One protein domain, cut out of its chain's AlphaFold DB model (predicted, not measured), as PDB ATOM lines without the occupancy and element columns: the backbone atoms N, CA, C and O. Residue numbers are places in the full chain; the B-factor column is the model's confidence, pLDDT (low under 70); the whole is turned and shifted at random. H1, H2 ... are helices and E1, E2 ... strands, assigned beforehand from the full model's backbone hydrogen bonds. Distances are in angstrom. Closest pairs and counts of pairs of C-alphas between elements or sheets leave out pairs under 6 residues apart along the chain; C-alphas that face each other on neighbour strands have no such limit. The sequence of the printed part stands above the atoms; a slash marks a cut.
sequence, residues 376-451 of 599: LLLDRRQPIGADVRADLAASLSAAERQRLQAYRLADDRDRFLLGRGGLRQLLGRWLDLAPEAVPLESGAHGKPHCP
ATOM      1  N   LEU A 376      52.393   3.111  17.322       78.31
ATOM      2  CA  LEU A 376      52.770   2.883  18.707       78.31
ATOM      3  C   LEU A 376      53.499   1.545  18.804       78.31
ATOM      4  O   LEU A 376      52.898   0.488  18.605       78.31
ATOM      5  N   LEU A 377      54.784   1.609  19.143       79.25
ATOM      6  CA  LEU A 377      55.606   0.448  19.450       79.25
ATOM      7  C   LEU A 377      55.695   0.283  20.969       79.25
ATOM      8  O   LEU A 377      56.164   1.179  21.670       79.25
ATOM      9  N   LEU A 378      55.271  -0.873  21.468       78.50
ATOM     10  CA  LEU A 378      55.441  -1.278  22.857       78.50
ATOM     11  C   LEU A 378      56.499  -2.380  22.915       78.50
ATOM     12  O   LEU A 378      56.338  -3.434  22.299       78.50
ATOM     13  N   ASP A 379      57.568  -2.134  23.668       80.38
ATOM     14  CA  ASP A 379      58.655  -3.086  23.890       80.38
ATOM     15  C   ASP A 379      58.596  -3.627  25.318       80.38
ATOM     16  O   ASP A 379      58.910  -2.927  26.281       80.38
ATOM     17  N   ARG A 380      58.208  -4.898  25.456       84.06
ATOM     18  CA  ARG A 380      58.036  -5.580  26.748       84.06
ATOM     19  C   ARG A 380      59.343  -5.805  27.508       84.06
ATOM     20  O   ARG A 380      59.296  -6.163  28.681       84.06
ATOM     21  N   ARG A 381      60.503  -5.591  26.875       77.69
ATOM     22  CA  ARG A 381      61.805  -5.608  27.564       77.69
ATOM     23  C   ARG A 381      62.010  -4.373  28.428       77.69
ATOM     24  O   ARG A 381      62.836  -4.405  29.338       77.69
ATOM     25  N   GLN A 382      61.296  -3.288  28.137       74.50
ATOM     26  CA  GLN A 382      61.327  -2.107  28.981       74.50
ATOM     27  C   GLN A 382      60.390  -2.297  30.177       74.50
ATOM     28  O   GLN A 382      59.294  -2.842  30.027       74.50
ATOM     29  N   PRO A 383      60.799  -1.870  31.383       64.06
ATOM     30  CA  PRO A 383      59.947  -1.966  32.554       64.06
ATOM     31  C   PRO A 383      58.714  -1.081  32.368       64.06
ATOM     32  O   PRO A 383      58.819   0.113  32.097       64.06
ATOM     33  N   ILE A 384      57.537  -1.675  32.549       72.19
ATOM     34  CA  ILE A 384      56.260  -0.961  32.538       72.19
ATOM     35  C   ILE A 384      55.785  -0.865  33.983       72.19
ATOM     36  O   ILE A 384      55.635  -1.893  34.650       72.19
ATOM     37  N   GLY A 385      55.571   0.367  34.451       73.44
ATOM     38  CA  GLY A 385      55.136   0.664  35.814       73.44
ATOM     39  C   GLY A 385      53.853  -0.076  36.205       73.44
ATOM     40  O   GLY A 385      52.997  -0.381  35.368       73.44
ATOM     41  N   ALA A 386      53.729  -0.409  37.490       75.94
ATOM     42  CA  ALA A 386      52.558  -1.113  38.011       75.94
ATOM     43  C   ALA A 386      51.276  -0.267  37.902       75.94
ATOM     44  O   ALA A 386      50.206  -0.803  37.630       75.94
ATOM     45  N   ASP A 387      51.415   1.047  38.060       75.00
ATOM     46  CA  ASP A 387      50.410   2.075  37.795       75.00
ATOM     47  C   ASP A 387      49.941   2.045  36.333       75.00
ATOM     48  O   ASP A 387      48.753   1.886  36.069       75.00
ATOM     49  N   VAL A 388      50.875   2.048  35.379       75.25
ATOM     50  CA  VAL A 388      50.566   1.965  33.940       75.25
ATOM     51  C   VAL A 388      49.825   0.672  33.593       75.25
ATOM     52  O   VAL A 388      48.849   0.673  32.842       75.25
ATOM     53  N   ARG A 389      50.262  -0.458  34.156       81.31
ATOM     54  CA  ARG A 389      49.578  -1.747  33.973       81.31
ATOM     55  C   ARG A 389      48.168  -1.740  34.561       81.31
ATOM     56  O   ARG A 389      47.272  -2.337  33.963       81.31
ATOM     57  N   ALA A 390      47.968  -1.085  35.703       80.88
ATOM     58  CA  ALA A 390      46.654  -0.943  36.319       80.88
ATOM     59  C   ALA A 390      45.719  -0.083  35.457       80.88
ATOM     60  O   ALA A 390      44.591  -0.501  35.196       80.88
ATOM     61  N   ASP A 391      46.206   1.043  34.929       80.50
ATOM     62  CA  ASP A 391      45.451   1.904  34.012       80.50
ATOM     63  C   ASP A 391      45.042   1.152  32.740       80.50
ATOM     64  O   ASP A 391      43.895   1.222  32.285       80.50
ATOM     65  N   LEU A 392      45.961   0.364  32.179       86.12
ATOM     66  CA  LEU A 392      45.677  -0.480  31.021       86.12
ATOM     67  C   LEU A 392      44.614  -1.535  31.308       86.12
ATOM     68  O   LEU A 392      43.735  -1.755  30.479       86.12
ATOM     69  N   ALA A 393      44.665  -2.161  32.482       85.69
ATOM     70  CA  ALA A 393      43.672  -3.147  32.888       85.69
ATOM     71  C   ALA A 393      42.300  -2.499  33.135       85.69
ATOM     72  O   ALA A 393      41.269  -3.087  32.795       85.69
ATOM     73  N   ALA A 394      42.277  -1.277  33.679       89.00
ATOM     74  CA  ALA A 394      41.060  -0.491  33.862       89.00
ATOM     75  C   ALA A 394      40.415  -0.108  32.522       89.00
ATOM     76  O   ALA A 394      39.192  -0.102  32.413       89.00
ATOM     77  N   SER A 395      41.238   0.105  31.491       89.75
ATOM     78  CA  SER A 395      40.803   0.471  30.137       89.75
ATOM     79  C   SER A 395      40.072  -0.642  29.393       89.75
ATOM     80  O   SER A 395      39.428  -0.375  28.388       89.75
ATOM     81  N   LEU A 396      40.213  -1.897  29.823       91.25
ATOM     82  CA  LEU A 396      39.590  -3.047  29.171       91.25
ATOM     83  C   LEU A 396      38.073  -3.068  29.397       91.25
ATOM     84  O   LEU A 396      37.578  -2.625  30.432       91.25
ATOM     85  N   SER A 397      37.317  -3.645  28.464       89.88
ATOM     86  CA  SER A 397      35.900  -3.945  28.715       89.88
ATOM     87  C   SER A 397      35.742  -5.054  29.767       89.88
ATOM     88  O   SER A 397      36.699  -5.745  30.118       89.88
ATOM     89  N   ALA A 398      34.522  -5.268  30.273       86.44
ATOM     90  CA  ALA A 398      34.262  -6.366  31.210       86.44
ATOM     91  C   ALA A 398      34.648  -7.738  30.621       86.44
ATOM     92  O   ALA A 398      35.369  -8.493  31.270       86.44
ATOM     93  N   ALA A 399      34.255  -8.005  29.371       82.94
ATOM     94  CA  ALA A 399      34.604  -9.235  28.659       82.94
ATOM     95  C   ALA A 399      36.121  -9.371  28.440       82.94
ATOM     96  O   ALA A 399      36.695 -10.444  28.597       82.94
ATOM     97  N   GLU A 400      36.813  -8.273  28.134       88.94
ATOM     98  CA  GLU A 400      38.266  -8.297  27.943       88.94
ATOM     99  C   GLU A 400      39.039  -8.469  29.251       88.94
ATOM    100  O   GLU A 400      40.076  -9.128  29.248       88.94
ATOM    101  N   ARG A 401      38.554  -7.926  30.376       90.56
ATOM    102  CA  ARG A 401      39.134  -8.208  31.699       90.56
ATOM    103  C   ARG A 401      39.011  -9.686  32.051       90.56
ATOM    104  O   ARG A 401      39.956 -10.253  32.589       90.56
ATOM    105  N   GLN A 402      37.883 -10.305  31.717       83.94
ATOM    106  CA  GLN A 402      37.672 -11.736  31.918       83.94
ATOM    107  C   GLN A 402      38.631 -12.560  31.048       83.94
ATOM    108  O   GLN A 402      39.377 -13.396  31.556       83.94
ATOM    109  N   ARG A 403      38.750 -12.204  29.762       80.19
ATOM    110  CA  ARG A 403      39.733 -12.798  28.843       80.19
ATOM    111  C   ARG A 403      41.174 -12.623  29.322       80.19
ATOM    112  O   ARG A 403      41.962 -13.561  29.240       80.19
ATOM    113  N   LEU A 404      41.530 -11.452  29.853       86.00
ATOM    114  CA  LEU A 404      42.844 -11.198  30.445       86.00
ATOM    115  C   LEU A 404      43.129 -12.162  31.611       86.00
ATOM    116  O   LEU A 404      44.247 -12.661  31.731       86.00
ATOM    117  N   GLN A 405      42.132 -12.434  32.457       84.69
ATOM    118  CA  GLN A 405      42.255 -13.354  33.595       84.69
ATOM    119  C   GLN A 405      42.376 -14.825  33.168       84.69
ATOM    120  O   GLN A 405      43.019 -15.601  33.873       84.69
ATOM    121  N   ALA A 406      41.820 -15.200  32.013       81.19
ATOM    122  CA  ALA A 406      41.875 -16.564  31.485       81.19
ATOM    123  C   ALA A 406      43.255 -16.969  30.918       81.19
ATOM    124  O   ALA A 406      43.551 -18.161  30.789       81.19
ATOM    125  N   TYR A 407      44.134 -16.011  30.591       67.94
ATOM    126  CA  TYR A 407      45.483 -16.326  30.107       67.94
ATOM    127  C   TYR A 407      46.340 -16.991  31.194       67.94
ATOM    128  O   TYR A 407      46.640 -16.400  32.233       67.94
ATOM    129  N   ARG A 408      46.795 -18.219  30.910       75.38
ATOM    130  CA  ARG A 408      47.651 -19.016  31.812       75.38
ATOM    131  C   ARG A 408      49.133 -18.679  31.684       75.38
ATOM    132  O   ARG A 408      49.859 -18.710  32.674       75.38
ATOM    133  N   LEU A 409      49.582 -18.360  30.470       75.50
ATOM    134  CA  LEU A 409      50.957 -17.949  30.213       75.50
ATOM    135  C   LEU A 409      51.092 -16.453  30.486       75.50
ATOM    136  O   LEU A 409      50.357 -15.641  29.920       75.50
ATOM    137  N   ALA A 410      52.042 -16.099  31.352       80.19
ATOM    138  CA  ALA A 410      52.294 -14.711  31.728       80.19
ATOM    139  C   ALA A 410      52.596 -13.835  30.503       80.19
ATOM    140  O   ALA A 410      52.120 -12.705  30.436       80.19
ATOM    141  N   ASP A 411      53.304 -14.385  29.514       77.50
ATOM    142  CA  ASP A 411      53.666 -13.650  28.305       77.50
ATOM    143  C   ASP A 411      52.472 -13.282  27.433       77.50
ATOM    144  O   ASP A 411      52.368 -12.148  26.967       77.50
ATOM    145  N   ASP A 412      51.543 -14.214  27.242       76.75
ATOM    146  CA  ASP A 412      50.355 -13.963  26.430       76.75
ATOM    147  C   ASP A 412      49.390 -13.022  27.149       76.75
ATOM    148  O   ASP A 412      48.816 -12.127  26.525       76.75
ATOM    149  N   ARG A 413      49.284 -13.161  28.478       85.50
ATOM    150  CA  ARG A 413      48.528 -12.233  29.323       85.50
ATOM    151  C   ARG A 413      49.066 -10.811  29.201       85.50
ATOM    152  O   ARG A 413      48.294  -9.871  29.026       85.50
ATOM    153  N   ASP A 414      50.383 -10.660  29.263       84.50
ATOM    154  CA  ASP A 414      51.048  -9.368  29.140       84.50
ATOM    155  C   ASP A 414      50.880  -8.769  27.743       84.50
ATOM    156  O   ASP A 414      50.529  -7.596  27.624       84.50
ATOM    157  N   ARG A 415      51.064  -9.559  26.677       84.31
ATOM    158  CA  ARG A 415      50.825  -9.091  25.303       84.31
ATOM    159  C   ARG A 415      49.384  -8.638  25.106       84.31
ATOM    160  O   ARG A 415      49.154  -7.590  24.504       84.31
ATOM    161  N   PHE A 416      48.423  -9.393  25.635       87.62
ATOM    162  CA  PHE A 416      47.015  -9.031  25.548       87.62
ATOM    163  C   PHE A 416      46.719  -7.733  26.304       87.62
ATOM    164  O   PHE A 416      46.112  -6.834  25.725       87.62
ATOM    165  N   LEU A 417      47.182  -7.599  27.552       89.06
ATOM    166  CA  LEU A 417      46.998  -6.384  28.354       89.06
ATOM    167  C   LEU A 417      47.552  -5.150  27.639       89.06
ATOM    168  O   LEU A 417      46.844  -4.161  27.463       89.06
ATOM    169  N   LEU A 418      48.815  -5.220  27.222       85.94
ATOM    170  CA  LEU A 418      49.524  -4.094  26.626       85.94
ATOM    171  C   LEU A 418      48.960  -3.742  25.248       85.94
ATOM    172  O   LEU A 418      48.713  -2.573  24.964       85.94
ATOM    173  N   GLY A 419      48.684  -4.749  24.419       86.38
ATOM    174  CA  GLY A 419      48.118  -4.552  23.091       86.38
ATOM    175  C   GLY A 419      46.675  -4.050  23.125       86.38
ATOM    176  O   GLY A 419      46.363  -3.021  22.527       86.38
ATOM    177  N   ARG A 420      45.778  -4.747  23.836       90.25
ATOM    178  CA  ARG A 420      44.350  -4.387  23.883       90.25
ATOM    179  C   ARG A 420      44.107  -3.126  24.699       90.25
ATOM    180  O   ARG A 420      43.365  -2.257  24.246       90.25
ATOM    181  N   GLY A 421      44.727  -3.019  25.871       88.06
ATOM    182  CA  GLY A 421      44.602  -1.839  26.718       88.06
ATOM    183  C   GLY A 421      45.190  -0.603  26.034       88.06
ATOM    184  O   GLY A 421      44.544   0.444  26.012       88.06
ATOM    185  N   GLY A 422      46.363  -0.738  25.402       86.25
ATOM    186  CA  GLY A 422      46.992   0.345  24.645       86.25
ATOM    187  C   GLY A 422      46.129   0.810  23.473       86.25
ATOM    188  O   GLY A 422      45.932   2.008  23.285       86.25
ATOM    189  N   LEU A 423      45.528  -0.134  22.740       88.50
ATOM    190  CA  LEU A 423      44.577   0.174  21.673       88.50
ATOM    191  C   LEU A 423      43.345   0.928  22.192       88.50
ATOM    192  O   LEU A 423      42.939   1.910  21.579       88.50
ATOM    193  N   ARG A 424      42.744   0.498  23.308       88.88
ATOM    194  CA  ARG A 424      41.561   1.169  23.873       88.88
ATOM    195  C   ARG A 424      41.855   2.578  24.352       88.88
ATOM    196  O   ARG A 424      41.064   3.473  24.085       88.88
ATOM    197  N   GLN A 425      42.990   2.786  25.005       83.69
ATOM    198  CA  GLN A 425      43.439   4.121  25.395       83.69
ATOM    199  C   GLN A 425      43.630   5.028  24.174       83.69
ATOM    200  O   GLN A 425      43.182   6.174  24.171       83.69
ATOM    201  N   LEU A 426      44.246   4.502  23.112       82.69
ATOM    202  CA  LEU A 426      44.474   5.246  21.877       82.69
ATOM    203  C   LEU A 426      43.159   5.615  21.174       82.69
ATOM    204  O   LEU A 426      42.955   6.775  20.822       82.69
ATOM    205  N   LEU A 427      42.248   4.655  21.010       83.44
ATOM    206  CA  LEU A 427      40.952   4.888  20.372       83.44
ATOM    207  C   LEU A 427      40.012   5.734  21.235       83.44
ATOM    208  O   LEU A 427      39.279   6.549  20.690       83.44
ATOM    209  N   GLY A 428      40.052   5.583  22.560       83.50
ATOM    210  CA  GLY A 428      39.262   6.392  23.488       83.50
ATOM    211  C   GLY A 428      39.600   7.871  23.351       83.50
ATOM    212  O   GLY A 428      38.708   8.694  23.199       83.50
ATOM    213  N   ARG A 429      40.894   8.201  23.262       81.75
ATOM    214  CA  ARG A 429      41.339   9.573  22.975       81.75
ATOM    215  C   ARG A 429      40.924  10.057  21.591       81.75
ATOM    216  O   ARG A 429      40.573  11.218  21.446       81.75
ATOM    217  N   TRP A 430      40.964   9.182  20.587       78.81
ATOM    218  CA  TRP A 430      40.560   9.536  19.224       78.81
ATOM    219  C   TRP A 430      39.062   9.854  19.122       78.81
ATOM    220  O   TRP A 430      38.659  10.727  18.360       78.81
ATOM    221  N   LEU A 431      38.240   9.123  19.874       82.50
ATOM    222  CA  LEU A 431      36.780   9.199  19.831       82.50
ATOM    223  C   LEU A 431      36.176  10.108  20.906       82.50
ATOM    224  O   LEU A 431      34.958  10.248  20.942       82.50
ATOM    225  N   ASP A 432      37.004  10.669  21.788       83.88
ATOM    226  CA  ASP A 432      36.577  11.340  23.021       83.88
ATOM    227  C   ASP A 432      35.629  10.466  23.874       83.88
ATOM    228  O   ASP A 432      34.573  10.881  24.352       83.88
ATOM    229  N   LEU A 433      36.005   9.194  24.039       86.88
ATOM    230  CA  LEU A 433      35.289   8.200  24.836       86.88
ATOM    231  C   LEU A 433      36.174   7.657  25.957       86.88
ATOM    232  O   LEU A 433      37.393   7.534  25.821       86.88
ATOM    233  N   ALA A 434      35.538   7.232  27.052       88.62
ATOM    234  CA  ALA A 434      36.213   6.411  28.050       88.62
ATOM    235  C   ALA A 434      36.778   5.139  27.370       88.62
ATOM    236  O   ALA A 434      36.040   4.499  26.609       88.62
ATOM    237  N   PRO A 435      38.048   4.749  27.604       88.00
ATOM    238  CA  PRO A 435      38.686   3.621  26.913       88.00
ATOM    239  C   PRO A 435      37.870   2.317  26.955       88.00
ATOM    240  O   PRO A 435      37.713   1.624  25.945       88.00
ATOM    241  N   GLU A 436      37.273   2.007  28.102       92.00
ATOM    242  CA  GLU A 436      36.441   0.824  28.330       92.00
ATOM    243  C   GLU A 436      35.103   0.859  27.575       92.00
ATOM    244  O   GLU A 436      34.501  -0.190  27.341       92.00
ATOM    245  N   ALA A 437      34.658   2.047  27.159       91.31
ATOM    246  CA  ALA A 437      33.426   2.271  26.410       91.31
ATOM    247  C   ALA A 437      33.635   2.293  24.886       91.31
ATOM    248  O   ALA A 437      32.656   2.329  24.143       91.31
ATOM    249  N   VAL A 438      34.885   2.245  24.402       90.81
ATOM    250  CA  VAL A 438      35.181   2.196  22.961       90.81
ATOM    251  C   VAL A 438      34.502   0.967  22.330       90.81
ATOM    252  O   VAL A 438      34.757  -0.161  22.781       90.81
ATOM    253  N   PRO A 439      33.662   1.143  21.290       88.88
ATOM    254  CA  PRO A 439      32.997   0.033  20.622       88.88
ATOM    255  C   PRO A 439      34.002  -0.690  19.724       88.88
ATOM    256  O   PRO A 439      34.480  -0.144  18.732       88.88
ATOM    257  N   LEU A 440      34.348  -1.923  20.090       88.25
ATOM    258  CA  LEU A 440      35.188  -2.803  19.283       88.25
ATOM    259  C   LEU A 440      34.359  -4.004  18.847       88.25
ATOM    260  O   LEU A 440      33.899  -4.775  19.687       88.25
ATOM    261  N   GLU A 441      34.195  -4.158  17.539       82.56
ATOM    262  CA  GLU A 441      33.435  -5.238  16.917       82.56
ATOM    263  C   GLU A 441      34.363  -6.158  16.122       82.56
ATOM    264  O   GLU A 441      35.415  -5.741  15.632       82.56
ATOM    265  N   SER A 442      33.983  -7.427  15.998       69.25
ATOM    266  CA  SER A 442      34.715  -8.409  15.198       69.25
ATOM    267  C   SER A 442      34.227  -8.368  13.751       69.25
ATOM    268  O   SER A 442      33.094  -8.753  13.469       69.25
ATOM    269  N   GLY A 443      35.084  -7.930  12.828       59.03
ATOM    270  CA  GLY A 443      34.800  -7.907  11.393       59.03
ATOM    271  C   GLY A 443      35.027  -9.256  10.702       59.03
ATOM    272  O   GLY A 443      35.249 -10.290  11.341       59.03
ATOM    273  N   ALA A 444      35.024  -9.244   9.363       47.09
ATOM    274  CA  ALA A 444      35.365 -10.414   8.551       47.09
ATOM    275  C   ALA A 444      36.725 -11.000   8.984       47.09
ATOM    276  O   ALA A 444      37.691 -10.266   9.197       47.09
ATOM    277  N   HIS A 445      36.787 -12.325   9.147       49.53
ATOM    278  CA  HIS A 445      37.966 -13.061   9.636       49.53
ATOM    279  C   HIS A 445      38.392 -12.752  11.088       49.53
ATOM    280  O   HIS A 445      39.508 -13.084  11.480       49.53
ATOM    281  N   GLY A 446      37.525 -12.136  11.904       54.56
ATOM    282  CA  GLY A 446      37.793 -11.878  13.326       54.56
ATOM    283  C   GLY A 446      38.710 -10.680  13.596       54.56
ATOM    284  O   GLY A 446      39.104 -10.459  14.743       54.56
ATOM    285  N   LYS A 447      39.049  -9.884  12.569       68.06
ATOM    286  CA  LYS A 447      39.825  -8.646  12.736       68.06
ATOM    287  C   LYS A 447      38.963  -7.610  13.476       68.06
ATOM    288  O   LYS A 447      37.868  -7.304  12.999       68.06
ATOM    289  N   PRO A 448      39.423  -7.048  14.607       77.94
ATOM    290  CA  PRO A 448      38.662  -6.031  15.318       77.94
ATOM    291  C   PRO A 448      38.588  -4.738  14.495       77.94
ATOM    292  O   PRO A 448      39.593  -4.317  13.920       77.94
ATOM    293  N   HIS A 449      37.427  -4.089  14.481       86.25
ATOM    294  CA  HIS A 449      37.241  -2.730  13.971       86.25
ATOM    295  C   HIS A 449      36.453  -1.882  14.972       86.25
ATOM    296  O   HIS A 449      35.803  -2.403  15.875       86.25
ATOM    297  N   CYS A 450      36.523  -0.563  14.810       88.12
ATOM    298  CA  CYS A 450      35.784   0.388  15.626       88.12
ATOM    299  C   CYS A 450      34.756   1.100  14.737       88.12
ATOM    300  O   CYS A 450      35.160   1.892  13.882       88.12
ATOM    301  N   PRO A 451      33.453   0.783  14.850       82.94
ATOM    302  CA  PRO A 451      32.415   1.447  14.064       82.94
ATOM    303  C   PRO A 451      32.457   2.966  14.253       82.94
ATOM    304  O   PRO A 451      32.461   3.451  15.381       82.94
TER     305      PRO A 451
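This is residues 376 to 451 of the 599 residues of the protein "Methyltransferase domain-containing protein" of Synechococcus sp. CBW1004 (UniProt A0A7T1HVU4). One long helix, H3, is the core; H2 folds back along its first part as a helical hairpin, and the short H1 crosses its middle. Strand E1 lies off to one side, and residues 432 to 451, with no named element, end the printed part. The printed part has 76 residues, with one named strand and three named helices in the order E1, H1, H2, H3 along the chain; the class is mostly helix, and the whole is compact, with a radius of gyration of the C-alphas of 12.4 A and spans of 33 by 26 by 23 A.

E1, residues 376 to 379, begins at C-alpha 376 (52.770, 2.883, 18.707) and is 9.9 A long. H1, residues 386 to 394, is 12.2 A long; H2, residues 398 to 406, 12.7 A. H3, residues 410 to 431, runs 30.9 A to C-alpha 431 (36.780, 9.199, 19.831).

H1 touches H3, with H3's residues 417 to 425 alone, at a steep tilt of 67 degrees; closest C-alphas are Leu 392 and Gly 421, 4.6 A. H2 touches H3, with H3's residues 413 to 417 alone, at a shallow tilt of 17 degrees, opposite ways; closest C-alphas are Leu 404 and Arg 413, 5.9 A. E1 pairs with no named strand. In H1, H2 and H3 every O i to N i+4 pair is within hydrogen-bond range.

The printed part has no cut and no long link between named elements. Residues 383, 407 and 442 to 447 are under pLDDT 70.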